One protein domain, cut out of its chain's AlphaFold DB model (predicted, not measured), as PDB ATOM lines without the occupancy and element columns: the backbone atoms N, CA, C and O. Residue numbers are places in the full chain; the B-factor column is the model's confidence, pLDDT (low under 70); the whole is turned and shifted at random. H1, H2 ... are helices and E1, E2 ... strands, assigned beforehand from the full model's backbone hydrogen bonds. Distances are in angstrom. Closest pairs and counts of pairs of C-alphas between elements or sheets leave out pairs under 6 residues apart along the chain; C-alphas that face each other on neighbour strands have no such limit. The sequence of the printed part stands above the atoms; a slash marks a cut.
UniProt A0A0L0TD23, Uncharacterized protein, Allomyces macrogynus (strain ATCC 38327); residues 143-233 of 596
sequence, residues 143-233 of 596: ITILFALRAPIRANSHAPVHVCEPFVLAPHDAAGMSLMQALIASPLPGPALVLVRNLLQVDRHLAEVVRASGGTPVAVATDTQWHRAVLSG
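Overview. This is residues 143 to 233 of the 596 residues of an uncharacterized protein of Allomyces macrogynus (strain ATCC 38327) (UniProt A0A0L0TD23). Picture a long, strongly twisted hairpin of two strands, E1 and E2, with two short strands beside E2 near its two ends, E4 where E2 begins and E3 where it ends. Over one face of this sheet lie H1 and H3, with H2 joined end to end to H3 and only grazing the sheet; on the opposite face the sheet curls round short H4. The printed part has 91 residues, with four named helices and four named strands in the order E1 E2 E3 H1 H2 H3 E4 H4, in the class mixed, helices and strands. The branched sheet is mixed, E2 being antiparallel to E1 and E3 and parallel to E4. The whole is elongated, 45 by 27 by 17 A, and only just compact, close to loose, with a radius of gyration of the C-alphas of 14.3 A.

Arrangement. Start at E1, residues 143 to 150, which forms a hairpin with E2, residues 161 to 170; look for N 146 and O 167, 2.8 A apart. E3, residues 173 to 178, forms the next hairpin with E2, with N 168 and O 177 2.8 A apart, and completes a meander, each strand the antiparallel neighbour of the one before. H1, residues 179 to 185, lies over E3 at a height over the sheet of 7.0 A and runs slantwise, at 50 degrees on the local plane. H2, residues 190 to 199, only just touches H1, with 3 pairs of C-alphas within 8 A, the closest being Leu 179 and Val 196 at 7.0 A; this helical hairpin runs opposite ways at a tilt of 37 degrees, only just steep. H3, residues 202 to 212, meets H2 only through their link and lies over E2 at a height of 8.8 A, along it at 20 degrees on the local plane; their closest C-alphas are Glu 165 and Asp 203, 6.5 A apart. E4, residues 217 to 220, is parallel to E2, with N 163 and O 218 2.8 A apart. E1 lies on one side of E2, E3 and E4 on the other side. H4, residues 226 to 231, is on the face opposite to H1 and H3; its closest C-alpha pair with E2 is Phe 167 and His 227, 7.2 A. In H1, H2, H3 and H4 every O i to N i+4 pair is within hydrogen-bond range.

Along the chain. Find C-alpha 143 at (-16.261, 41.605, 38.594); from there E1 runs 23.3 A to Arg 150. E2 starts at C-alpha 161, (1.837, 39.357, 18.919), and covers 27.5 A. H2 measures 14.4 A and H3 15.0 A. H4 ends at C-alpha 231, (-3.890, 50.082, 34.652).

Size, cuts and confidence. The C-alphas farthest apart are those of Asn 156 and Pro 187, 46.1 A. The printed part has no cut and no long link; the link E1 to E2, 10 residues, is short and the others are tight. Look for pLDDT under 70 at residues 155 to 157, 174 and 186; the mean of the printed part is 85.7.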
ATOM      1  N   ILE A 143     -17.521  42.262  38.981       82.69
ATOM      2  CA  ILE A 143     -16.261  41.605  38.594       82.69
ATOM      3  C   ILE A 143     -15.789  42.150  37.238       82.69
ATOM      4  O   ILE A 143     -16.443  41.968  36.206       82.69
ATOM      5  N   THR A 144     -14.606  42.767  37.219       87.69
ATOM      6  CA  THR A 144     -13.953  43.228  35.982       87.69
ATOM      7  C   THR A 144     -12.881  42.233  35.541       87.69
ATOM      8  O   THR A 144     -12.049  41.813  36.346       87.69
ATOM      9  N   ILE A 145     -12.866  41.877  34.252       90.00
ATOM     10  CA  ILE A 145     -11.877  40.952  33.679       90.00
ATOM     11  C   ILE A 145     -11.156  41.652  32.524       90.00
ATOM     12  O   ILE A 145     -11.777  42.134  31.574       90.00
ATOM     13  N   LEU A 146      -9.830  41.731  32.627       91.06
ATOM     14  CA  LEU A 146      -8.960  42.383  31.658       91.06
ATOM     15  C   LEU A 146      -8.394  41.367  30.663       91.06
ATOM     16  O   LEU A 146      -7.866  40.328  31.061       91.06
ATOM     17  N   PHE A 147      -8.407  41.744  29.386       90.56
ATOM     18  CA  PHE A 147      -7.740  41.039  28.294       90.56
ATOM     19  C   PHE A 147      -6.840  42.029  27.551       90.56
ATOM     20  O   PHE A 147      -7.201  43.197  27.380       90.56
ATOM     21  N   ALA A 148      -5.674  41.581  27.083       90.81
ATOM     22  CA  ALA A 148      -4.782  42.430  26.300       90.81
ATOM     23  C   ALA A 148      -4.055  41.659  25.194       90.81
ATOM     24  O   ALA A 148      -3.614  40.523  25.369       90.81
ATOM     25  N   LEU A 149      -3.885  42.341  24.062       92.44
ATOM     26  CA  LEU A 149      -3.019  41.938  22.964       92.44
ATOM     27  C   LEU A 149      -1.962  43.027  22.774       92.44
ATOM     28  O   LEU A 149      -2.308  44.199  22.616       92.44
ATOM     29  N   ARG A 150      -0.677  42.662  22.758       89.75
ATOM     30  CA  ARG A 150       0.400  43.587  22.371       89.75
ATOM     31  C   ARG A 150       0.860  43.242  20.963       89.75
ATOM     32  O   ARG A 150       1.602  42.280  20.773       89.75
ATOM     33  N   ALA A 151       0.390  44.013  19.988       88.19
ATOM     34  CA  ALA A 151       0.815  43.910  18.600       88.19
ATOM     35  C   ALA A 151       1.867  44.992  18.281       88.19
ATOM     36  O   ALA A 151       1.729  46.128  18.741       88.19
ATOM     37  N   PRO A 152       2.905  44.681  17.491       83.31
ATOM     38  CA  PRO A 152       3.873  45.673  17.043       83.31
ATOM     39  C   PRO A 152       3.225  46.625  16.022       83.31
ATOM     40  O   PRO A 152       2.691  46.193  15.006       83.31
ATOM     41  N   ILE A 153       3.312  47.941  16.246       78.31
ATOM     42  CA  ILE A 153       2.666  48.949  15.372       78.31
ATOM     43  C   ILE A 153       3.352  49.087  13.995       78.31
ATOM     44  O   ILE A 153       2.809  49.678  13.060       78.31
ATOM     45  N   ARG A 154       4.554  48.526  13.815       79.62
ATOM     46  CA  ARG A 154       5.289  48.607  12.543       79.62
ATOM     47  C   ARG A 154       4.736  47.603  11.530       79.62
ATOM     48  O   ARG A 154       5.008  46.408  11.636       79.62
ATOM     49  N   ALA A 155       4.067  48.124  10.498       60.28
ATOM     50  CA  ALA A 155       3.362  47.378   9.447       60.28
ATOM     51  C   ALA A 155       4.162  46.271   8.722       60.28
ATOM     52  O   ALA A 155       3.555  45.375   8.148       60.28
ATOM     53  N   ASN A 156       5.501  46.300   8.772       62.31
ATOM     54  CA  ASN A 156       6.381  45.313   8.126       62.31
ATOM     55  C   ASN A 156       7.151  44.423   9.125       62.31
ATOM     56  O   ASN A 156       8.160  43.821   8.760       62.31
ATOM     57  N   SER A 157       6.752  44.368  10.399       66.31
ATOM     58  CA  SER A 157       7.421  43.509  11.383       66.31
ATOM     59  C   SER A 157       6.720  42.158  11.529       66.31
ATOM     60  O   SER A 157       5.616  42.083  12.052       66.31
ATOM     61  N   HIS A 158       7.419  41.070  11.183       82.88
ATOM     62  CA  HIS A 158       7.077  39.695  11.594       82.88
ATOM     63  C   HIS A 158       7.281  39.462  13.110       82.88
ATOM     64  O   HIS A 158       7.582  38.351  13.546       82.88
ATOM     65  N   ALA A 159       7.206  40.520  13.919       89.44
ATOM     66  CA  ALA A 159       7.387  40.428  15.355       89.44
ATOM     67  C   ALA A 159       6.152  39.757  15.987       89.44
ATOM     68  O   ALA A 159       5.033  39.937  15.497       89.44
ATOM     69  N   PRO A 160       6.343  38.951  17.045       93.56
ATOM     70  CA  PRO A 160       5.252  38.211  17.658       93.56
ATOM     71  C   PRO A 160       4.190  39.146  18.243       93.56
ATOM     72  O   PRO A 160       4.499  40.217  18.765       93.56
ATOM     73  N   VAL A 161       2.934  38.705  18.197       93.75
ATOM     74  CA  VAL A 161       1.837  39.357  18.919       93.75
ATOM     75  C   VAL A 161       1.719  38.681  20.276       93.75
ATOM     76  O   VAL A 161       1.506  37.471  20.368       93.75
ATOM     77  N   HIS A 162       1.857  39.458  21.342       95.25
ATOM     78  CA  HIS A 162       1.763  38.930  22.693       95.25
ATOM     79  C   HIS A 162       0.299  38.821  23.127       95.25
ATOM     80  O   HIS A 162      -0.420  39.820  23.113       95.25
ATOM     81  N   VAL A 163      -0.121  37.622  23.530       95.62
ATOM     82  CA  VAL A 163      -1.449  37.324  24.080       95.62
ATOM     83  C   VAL A 163      -1.317  37.251  25.597       95.62
ATOM     84  O   VAL A 163      -0.650  36.353  26.109       95.62
ATOM     85  N   CYS A 164      -1.881  38.221  26.311       95.25
ATOM     86  CA  CYS A 164      -1.783  38.292  27.765       95.25
ATOM     87  C   CYS A 164      -2.862  37.431  28.441       95.25
ATOM     88  O   CYS A 164      -4.039  37.591  28.122       95.25
ATOM     89  N   GLU A 165      -2.454  36.586  29.394       94.25
ATOM     90  CA  GLU A 165      -3.345  35.767  30.237       94.25
ATOM     91  C   GLU A 165      -4.392  36.651  30.948       94.25
ATOM     92  O   GLU A 165      -4.016  37.728  31.428       94.25
ATOM     93  N   PRO A 166      -5.672  36.241  31.078       93.06
ATOM     94  CA  PRO A 166      -6.728  37.107  31.577       93.06
ATOM     95  C   PRO A 166      -6.569  37.393  33.068       93.06
ATOM     96  O   PRO A 166      -6.257  36.508  33.871       93.06
ATOM     97  N   PHE A 167      -6.846  38.638  33.441       92.75
ATOM     98  CA  PHE A 167      -6.636  39.131  34.798       92.75
ATOM     99  C   PHE A 167      -7.945  39.606  35.420       92.75
ATOM    100  O   PHE A 167      -8.656  40.418  34.830       92.75
ATOM    101  N   VAL A 168      -8.264  39.108  36.612       91.69
ATOM    102  CA  VAL A 168      -9.486  39.445  37.345       91.69
ATOM    103  C   VAL A 168      -9.176  40.540  38.359       91.69
ATOM    104  O   VAL A 168      -8.282  40.396  39.194       91.69
ATOM    105  N   LEU A 169      -9.940  41.627  38.297       90.31
ATOM    106  CA  LEU A 169      -9.982  42.657  39.328       90.31
ATOM    107  C   LEU A 169     -11.180  42.382  40.237       90.31
ATOM    108  O   LEU A 169     -12.322  42.363  39.771       90.31
ATOM    109  N   ALA A 170     -10.910  42.155  41.520       80.75
ATOM    110  CA  ALA A 170     -11.948  42.045  42.536       80.75
ATOM    111  C   ALA A 170     -12.427  43.452  42.954       80.75
ATOM    112  O   ALA A 170     -11.604  44.370  42.966       80.75
ATOM    113  N   PRO A 171     -13.703  43.631  43.355       75.12
ATOM    114  CA  PRO A 171     -14.275  44.947  43.684       75.12
ATOM    115  C   PRO A 171     -13.486  45.756  44.726       75.12
ATOM    116  O   PRO A 171     -13.463  46.984  44.675       75.12
ATOM    117  N   HIS A 172     -12.815  45.070  45.658       75.44
ATOM    118  CA  HIS A 172     -12.136  45.687  46.803       75.44
ATOM    119  C   HIS A 172     -10.619  45.444  46.851       75.44
ATOM    120  O   HIS A 172      -9.966  45.932  47.772       75.44
ATOM    121  N   ASP A 173     -10.044  44.705  45.893       73.88
ATOM    122  CA  ASP A 173      -8.611  44.390  45.891       73.88
ATOM    123  C   ASP A 173      -7.919  44.862  44.607       73.88
ATOM    124  O   ASP A 173      -8.006  44.248  43.540       73.88
ATOM    125  N   ALA A 174      -7.166  45.955  44.747       65.44
ATOM    126  CA  ALA A 174      -6.330  46.519  43.694       65.44
ATOM    127  C   ALA A 174      -5.140  45.616  43.303       65.44
ATOM    128  O   ALA A 174      -4.495  45.880  42.286       65.44
ATOM    129  N   ALA A 175      -4.825  44.572  44.081       76.69
ATOM    130  CA  ALA A 175      -3.794  43.606  43.720       76.69
ATOM    131  C   ALA A 175      -4.201  42.749  42.512       76.69
ATOM    132  O   ALA A 175      -3.327  42.430  41.706       76.69
ATOM    133  N   GLY A 176      -5.499  42.431  42.375       83.19
ATOM    134  CA  GLY A 176      -6.046  41.525  41.360       83.19
ATOM    135  C   GLY A 176      -5.424  40.121  41.378       83.19
ATOM    136  O   GLY A 176      -4.575  39.797  42.207       83.19
ATOM    137  N   MET A 177      -5.851  39.249  40.463       90.12
ATOM    138  CA  MET A 177      -5.297  37.892  40.347       90.12
ATOM    139  C   MET A 177      -5.490  37.290  38.952       90.12
ATOM    140  O   MET A 177      -6.365  37.713  38.195       90.12
ATOM    141  N   SER A 178      -4.669  36.294  38.593       89.75
ATOM    142  CA  SER A 178      -4.859  35.568  37.330       89.75
ATOM    143  C   SER A 178      -6.191  34.818  37.327       89.75
ATOM    144  O   SER A 178      -6.706  34.442  38.384       89.75
ATOM    145  N   LEU A 179      -6.747  34.554  36.143       88.31
ATOM    146  CA  LEU A 179      -8.008  33.818  35.999       88.31
ATOM    147  C   LEU A 179      -7.979  32.447  36.705       88.31
ATOM    148  O   LEU A 179      -8.963  32.039  37.322       88.31
ATOM    149  N   MET A 180      -6.832  31.759  36.665       86.38
ATOM    150  CA  MET A 180      -6.630  30.484  37.358       86.38
ATOM    151  C   MET A 180      -6.587  30.655  38.882       86.38
ATOM    152  O   MET A 180      -7.191  29.873  39.612       86.38
ATOM    153  N   GLN A 181      -5.918  31.697  39.378       86.69
ATOM    154  CA  GLN A 181      -5.873  31.985  40.809       86.69
ATOM    155  C   GLN A 181      -7.247  32.418  41.342       86.69
ATOM    156  O   GLN A 181      -7.618  31.995  42.432       86.69
ATOM    157  N   ALA A 182      -8.047  33.150  40.558       85.88
ATOM    158  CA  ALA A 182      -9.427  33.502  40.903       85.88
ATOM    159  C   ALA A 182     -10.331  32.270  41.089       85.88
ATOM    160  O   ALA A 182     -11.142  32.247  42.011       85.88
ATOM    161  N   LEU A 183     -10.155  31.228  40.267       85.00
ATOM    162  CA  LEU A 183     -10.873  29.952  40.396       85.00
ATOM    163  C   LEU A 183     -10.468  29.127  41.626       85.00
ATOM    164  O   LEU A 183     -11.260  28.312  42.090       85.00
ATOM    165  N   ILE A 184      -9.237  29.295  42.119       86.88
ATOM    166  CA  ILE A 184      -8.691  28.525  43.247       86.88
ATOM    167  C   ILE A 184      -8.916  29.250  44.581       86.88
ATOM    168  O   ILE A 184      -9.229  28.612  45.583       86.88
ATOM    169  N   ALA A 185      -8.721  30.570  44.607       78.38
ATOM    170  CA  ALA A 185      -8.616  31.353  45.835       78.38
ATOM    171  C   ALA A 185      -9.929  32.013  46.281       78.38
ATOM    172  O   ALA A 185     -10.058  32.336  47.460       78.38
ATOM    173  N   SER A 186     -10.886  32.231  45.371       69.50
ATOM    174  CA  SER A 186     -12.121  32.963  45.670       69.50
ATOM    175  C   SER A 186     -13.367  32.094  45.457       69.50
ATOM    176  O   SER A 186     -13.501  31.479  44.395       69.50
ATOM    177  N   PRO A 187     -14.319  32.053  46.413       74.94
ATOM    178  CA  PRO A 187     -15.632  31.455  46.205       74.94
ATOM    179  C   PRO A 187     -16.478  32.366  45.302       74.94
ATOM    180  O   PRO A 187     -17.411  33.029  45.753       74.94
ATOM    181  N   LEU A 188     -16.138  32.405  44.010       76.38
ATOM    182  CA  LEU A 188     -16.885  33.154  43.006       76.38
ATOM    183  C   LEU A 188     -18.363  32.721  43.027       76.38
ATOM    184  O   LEU A 188     -18.637  31.514  42.988       76.38
ATOM    185  N   PRO A 189     -19.327  33.662  43.035       79.81
ATOM    186  CA  PRO A 189     -20.741  33.315  42.990       79.81
ATOM    187  C   PRO A 189     -21.037  32.477  41.740       79.81
ATOM    188  O   PRO A 189     -20.452  32.696  40.679       79.81
ATOM    189  N   GLY A 190     -21.949  31.505  41.849       80.69
ATOM    190  CA  GLY A 190     -22.172  30.471  40.822       80.69
ATOM    191  C   GLY A 190     -22.217  30.965  39.361       80.69
ATOM    192  O   GLY A 190     -21.540  30.373  38.516       80.69
ATOM    193  N   PRO A 191     -22.934  32.064  39.036       76.38
ATOM    194  CA  PRO A 191     -22.930  32.649  37.691       76.38
ATOM    195  C   PRO A 191     -21.549  33.147  37.229       76.38
ATOM    196  O   PRO A 191     -21.169  32.926  36.077       76.38
ATOM    197  N   ALA A 192     -20.775  33.771  38.123       76.50
ATOM    198  CA  ALA A 192     -19.418  34.233  37.847       76.50
ATOM    199  C   ALA A 192     -18.444  33.062  37.655       76.50
ATOM    200  O   ALA A 192     -17.599  33.119  36.767       76.50
ATOM    201  N   LEU A 193     -18.596  31.967  38.408       79.62
ATOM    202  CA  LEU A 193     -17.776  30.764  38.228       79.62
ATOM    203  C   LEU A 193     -17.991  30.131  36.841       79.62
ATOM    204  O   LEU A 193     -17.021  29.767  36.177       79.62
ATOM    205  N   VAL A 194     -19.239  30.052  36.361       79.25
ATOM    206  CA  VAL A 194     -19.549  29.579  34.995       79.25
ATOM    207  C   VAL A 194     -18.916  30.488  33.938       79.25
ATOM    208  O   VAL A 194     -18.311  29.999  32.984       79.25
ATOM    209  N   LEU A 195     -19.016  31.806  34.121       80.06
ATOM    210  CA  LEU A 195     -18.409  32.799  33.239       80.06
ATOM    211  C   LEU A 195     -16.878  32.657  33.190       80.06
ATOM    212  O   LEU A 195     -16.320  32.463  32.114       80.06
ATOM    213  N   VAL A 196     -16.207  32.666  34.342       80.19
ATOM    214  CA  VAL A 196     -14.749  32.514  34.467       80.19
ATOM    215  C   VAL A 196     -14.270  31.181  33.878       80.19
ATOM    216  O   VAL A 196     -13.276  31.155  33.152       80.19
ATOM    217  N   ARG A 197     -15.015  30.085  34.077       81.12
ATOM    218  CA  ARG A 197     -14.708  28.780  33.467       81.12
ATOM    219  C   ARG A 197     -14.797  28.802  31.937       81.12
ATOM    220  O   ARG A 197     -13.963  28.180  31.285       81.12
ATOM    221  N   ASN A 198     -15.763  29.518  31.362       80.62
ATOM    222  CA  ASN A 198     -15.855  29.696  29.908       80.62
ATOM    223  C   ASN A 198     -14.709  30.574  29.369       80.62
ATOM    224  O   ASN A 198     -14.229  30.352  28.257       80.62
ATOM    225  N   LEU A 199     -14.232  31.536  30.164       85.25
ATOM    226  CA  LEU A 199     -13.140  32.435  29.783       85.25
ATOM    227  C   LEU A 199     -11.752  31.767  29.783       85.25
ATOM    228  O   LEU A 199     -10.857  32.267  29.107       85.25
ATOM    229  N   LEU A 200     -11.580  30.596  30.418       84.75
ATOM    230  CA  LEU A 200     -10.337  29.800  30.355       84.75
ATOM    231  C   LEU A 200      -9.899  29.436  28.926       84.75
ATOM    232  O   LEU A 200      -8.732  29.128  28.702       84.75
ATOM    233  N   GLN A 201     -10.815  29.434  27.953       86.19
ATOM    234  CA  GLN A 201     -10.481  29.138  26.557       86.19
ATOM    235  C   GLN A 201     -10.114  30.383  25.733       86.19
ATOM    236  O   GLN A 201      -9.691  30.232  24.584       86.19
ATOM    237  N   VAL A 202     -10.262  31.600  26.272       88.19
ATOM    238  CA  VAL A 202     -10.101  32.845  25.497       88.19
ATOM    239  C   VAL A 202      -8.682  33.007  24.961       88.19
ATOM    240  O   VAL A 202      -8.538  33.325  23.786       88.19
ATOM    241  N   ASP A 203      -7.645  32.685  25.735       88.31
ATOM    242  CA  ASP A 203      -6.248  32.780  25.274       88.31
ATOM    243  C   ASP A 203      -5.979  31.924  24.040       88.31
ATOM    244  O   ASP A 203      -5.295  32.347  23.106       88.31
ATOM    245  N   ARG A 204      -6.567  30.722  24.003       90.44
ATOM    246  CA  ARG A 204      -6.477  29.831  22.848       90.44
ATOM    247  C   ARG A 204      -7.162  30.449  21.630       90.44
ATOM    248  O   ARG A 204      -6.560  30.460  20.560       90.44
ATOM    249  N   HIS A 205      -8.366  30.993  21.800       90.50
ATOM    250  CA  HIS A 205      -9.114  31.641  20.719       90.50
ATOM    251  C   HIS A 205      -8.387  32.896  20.207       90.50
ATOM    252  O   HIS A 205      -8.254  33.076  19.000       90.50
ATOM    253  N   LEU A 206      -7.843  33.732  21.096       90.44
ATOM    254  CA  LEU A 206      -7.040  34.903  20.730       90.44
ATOM    255  C   LEU A 206      -5.755  34.499  19.991       90.44
ATOM    256  O   LEU A 206      -5.420  35.098  18.971       90.44
ATOM    257  N   ALA A 207      -5.066  33.449  20.442       93.00
ATOM    258  CA  ALA A 207      -3.903  32.913  19.740       93.00
ATOM    259  C   ALA A 207      -4.265  32.325  18.362       93.00
ATOM    260  O   ALA A 207      -3.490  32.459  17.418       93.00
ATOM    261  N   GLU A 208      -5.430  31.690  18.215       92.38
ATOM    262  CA  GLU A 208      -5.943  31.209  16.925       92.38
ATOM    263  C   GLU A 208      -6.292  32.371  15.978       92.38
ATOM    264  O   GLU A 208      -5.887  32.329  14.818       92.38
ATOM    265  N   VAL A 209      -6.905  33.453  16.475       90.56
ATOM    266  CA  VAL A 209      -7.143  34.692  15.708       90.56
ATOM    267  C   VAL A 209      -5.830  35.326  15.234       90.56
ATOM    268  O   VAL A 209      -5.720  35.679  14.062       90.56
ATOM    269  N   VAL A 210      -4.809  35.407  16.096       92.44
ATOM    270  CA  VAL A 210      -3.477  35.922  15.724       92.44
ATOM    271  C   VAL A 210      -2.822  35.069  14.630       92.44
ATOM    272  O   VAL A 210      -2.250  35.625  13.692       92.44
ATOM    273  N   ARG A 211      -2.919  33.733  14.703       93.75
ATOM    274  CA  ARG A 211      -2.416  32.849  13.631       93.75
ATOM    275  C   ARG A 211      -3.190  33.041  12.331       93.75
ATOM    276  O   ARG A 211      -2.578  33.106  11.269       93.75
ATOM    277  N   ALA A 212      -4.516  33.165  12.406       89.44
ATOM    278  CA  ALA A 212      -5.370  33.392  11.242       89.44
ATOM    279  C   ALA A 212      -5.074  34.737  10.551       89.44
ATOM    280  O   ALA A 212      -5.183  34.833   9.333       89.44
ATOM    281  N   SER A 213      -4.628  35.752  11.300       87.88
ATOM    282  CA  SER A 213      -4.146  37.028  10.755       87.88
ATOM    283  C   SER A 213      -2.675  37.008  10.298       87.88
ATOM    284  O   SER A 213      -2.104  38.069  10.059       87.88
ATOM    285  N   GLY A 214      -2.031  35.837  10.211       90.62
ATOM    286  CA  GLY A 214      -0.630  35.687   9.789       90.62
ATOM    287  C   GLY A 214       0.421  36.094  10.832       90.62
ATOM    288  O   GLY A 214       1.601  36.201  10.499       90.62
ATOM    289  N   GLY A 215       0.018  36.329  12.084       91.94
ATOM    290  CA  GLY A 215       0.917  36.644  13.193       91.94
ATOM    291  C   GLY A 215       1.374  35.403  13.966       91.94
ATOM    292  O   GLY A 215       0.715  34.363  13.971       91.94
ATOM    293  N   THR A 216       2.484  35.531  14.692       95.31
ATOM    294  CA  THR A 216       2.959  34.496  15.627       95.31
ATOM    295  C   THR A 216       2.521  34.861  17.049       95.31
ATOM    296  O   THR A 216       3.039  35.844  17.585       95.31
ATOM    297  N   PRO A 217       1.590  34.125  17.686       96.06
ATOM    298  CA  PRO A 217       1.177  34.414  19.054       96.06
ATOM    299  C   PRO A 217       2.241  33.974  20.065       96.06
ATOM    300  O   PRO A 217       2.764  32.862  19.982       96.06
ATOM    301  N   VAL A 218       2.501  34.814  21.065       96.25
ATOM    302  CA  VAL A 218       3.334  34.490  22.234       96.25
ATOM    303  C   VAL A 218       2.515  34.729  23.496       96.25
ATOM    304  O   VAL A 218       2.080  35.852  23.741       96.25
ATOM    305  N   ALA A 219       2.297  33.689  24.299       94.19
ATOM    306  CA  ALA A 219       1.603  33.831  25.577       94.19
ATOM    307  C   ALA A 219       2.436  34.671  26.561       94.19
ATOM    308  O   ALA A 219       3.652  34.500  26.660       94.19
ATOM    309  N   VAL A 220       1.781  35.574  27.286       94.81
ATOM    310  CA  VAL A 220       2.370  36.406  28.341       94.81
ATOM    311  C   VAL A 220       1.583  36.168  29.621       94.81
ATOM    312  O   VAL A 220       0.431  36.585  29.734       94.81
ATOM    313  N   ALA A 221       2.209  35.469  30.564       92.50
ATOM    314  CA  ALA A 221       1.608  35.117  31.841       92.50
ATOM    315  C   ALA A 221       1.424  36.345  32.756       92.50
ATOM    316  O   ALA A 221       2.024  37.406  32.571       92.50
ATOM    317  N   THR A 222       0.550  36.207  33.749       90.44
ATOM    318  CA  THR A 222       0.186  37.273  34.694       90.44
ATOM    319  C   THR A 222       1.365  37.761  35.546       90.44
ATOM    320  O   THR A 222       1.410  38.933  35.937       90.44
ATOM    321  N   ASP A 223       2.338  36.885  35.805       89.25
ATOM    322  CA  ASP A 223       3.549  37.146  36.592       89.25
ATOM    323  C   ASP A 223       4.435  38.259  36.008       89.25
ATOM    324  O   ASP A 223       5.092  38.980  36.760       89.25
ATOM    325  N   THR A 224       4.366  38.505  34.694       91.00
ATOM    326  CA  THR A 224       5.043  39.632  34.031       91.00
ATOM    327  C   THR A 224       4.446  41.001  34.391       91.00
ATOM    328  O   THR A 224       4.877  42.020  33.847       91.00
ATOM    329  N   GLN A 225       3.405  41.044  35.233       90.12
ATOM    330  CA  GLN A 225       2.701  42.250  35.686       90.12
ATOM    331  C   GLN A 225       2.183  43.131  34.536       90.12
ATOM    332  O   GLN A 225       2.069  44.353  34.666       90.12
ATOM    333  N   TRP A 226       1.838  42.516  33.396       90.31
ATOM    334  CA  TRP A 226       1.383  43.228  32.197       90.31
ATOM    335  C   TRP A 226       0.177  44.139  32.487       90.31
ATOM    336  O   TRP A 226       0.086  45.234  31.923       90.31
ATOM    337  N   HIS A 227      -0.696  43.710  33.405       89.44
ATOM    338  CA  HIS A 227      -1.896  44.412  33.855       89.44
ATOM    339  C   HIS A 227      -1.562  45.725  34.576       89.44
ATOM    340  O   HIS A 227      -2.282  46.706  34.411       89.44
ATOM    341  N   ARG A 228      -0.436  45.811  35.304       89.38
ATOM    342  CA  ARG A 228      -0.016  47.054  35.978       89.38
ATOM    343  C   ARG A 228       0.370  48.131  34.974       89.38
ATOM    344  O   ARG A 228       0.005  49.287  35.158       89.38
ATOM    345  N   ALA A 229       1.057  47.761  33.891       84.44
ATOM    346  CA  ALA A 229       1.401  48.693  32.812       84.44
ATOM    347  C   ALA A 229       0.149  49.228  32.086       84.44
ATOM    348  O   ALA A 229       0.120  50.385  31.679       84.44
ATOM    349  N   VAL A 230      -0.894  48.398  31.978       84.38
ATOM    350  CA  VAL A 230      -2.204  48.778  31.431       84.38
ATOM    351  C   VAL A 230      -2.959  49.713  32.385       84.38
ATOM    352  O   VAL A 230      -3.370  50.796  31.978       84.38
ATOM    353  N   LEU A 231      -3.104  49.336  33.659       84.12
ATOM    354  CA  LEU A 231      -3.890  50.082  34.652       84.12
ATOM    355  C   LEU A 231      -3.254  51.410  35.078       84.12
ATOM    356  O   LEU A 231      -3.966  52.364  35.368       84.12
ATOM    357  N   SER A 232      -1.922  51.498  35.086       83.31
ATOM    358  CA  SER A 232      -1.203  52.750  35.370       83.31
ATOM    359  C   SER A 232      -1.228  53.757  34.213       83.31
ATOM    360  O   SER A 232      -0.681  54.848  34.351       83.31
ATOM    361  N   GLY A 233      -1.790  53.393  33.051       71.44
ATOM    362  CA  GLY A 233      -1.717  54.201  31.832       71.44
ATOM    363  C   GLY A 233      -0.298  54.355  31.265       71.44
ATOM    364  O   GLY A 233      -0.110  55.057  30.277       71.44
TER     365      GLY A 233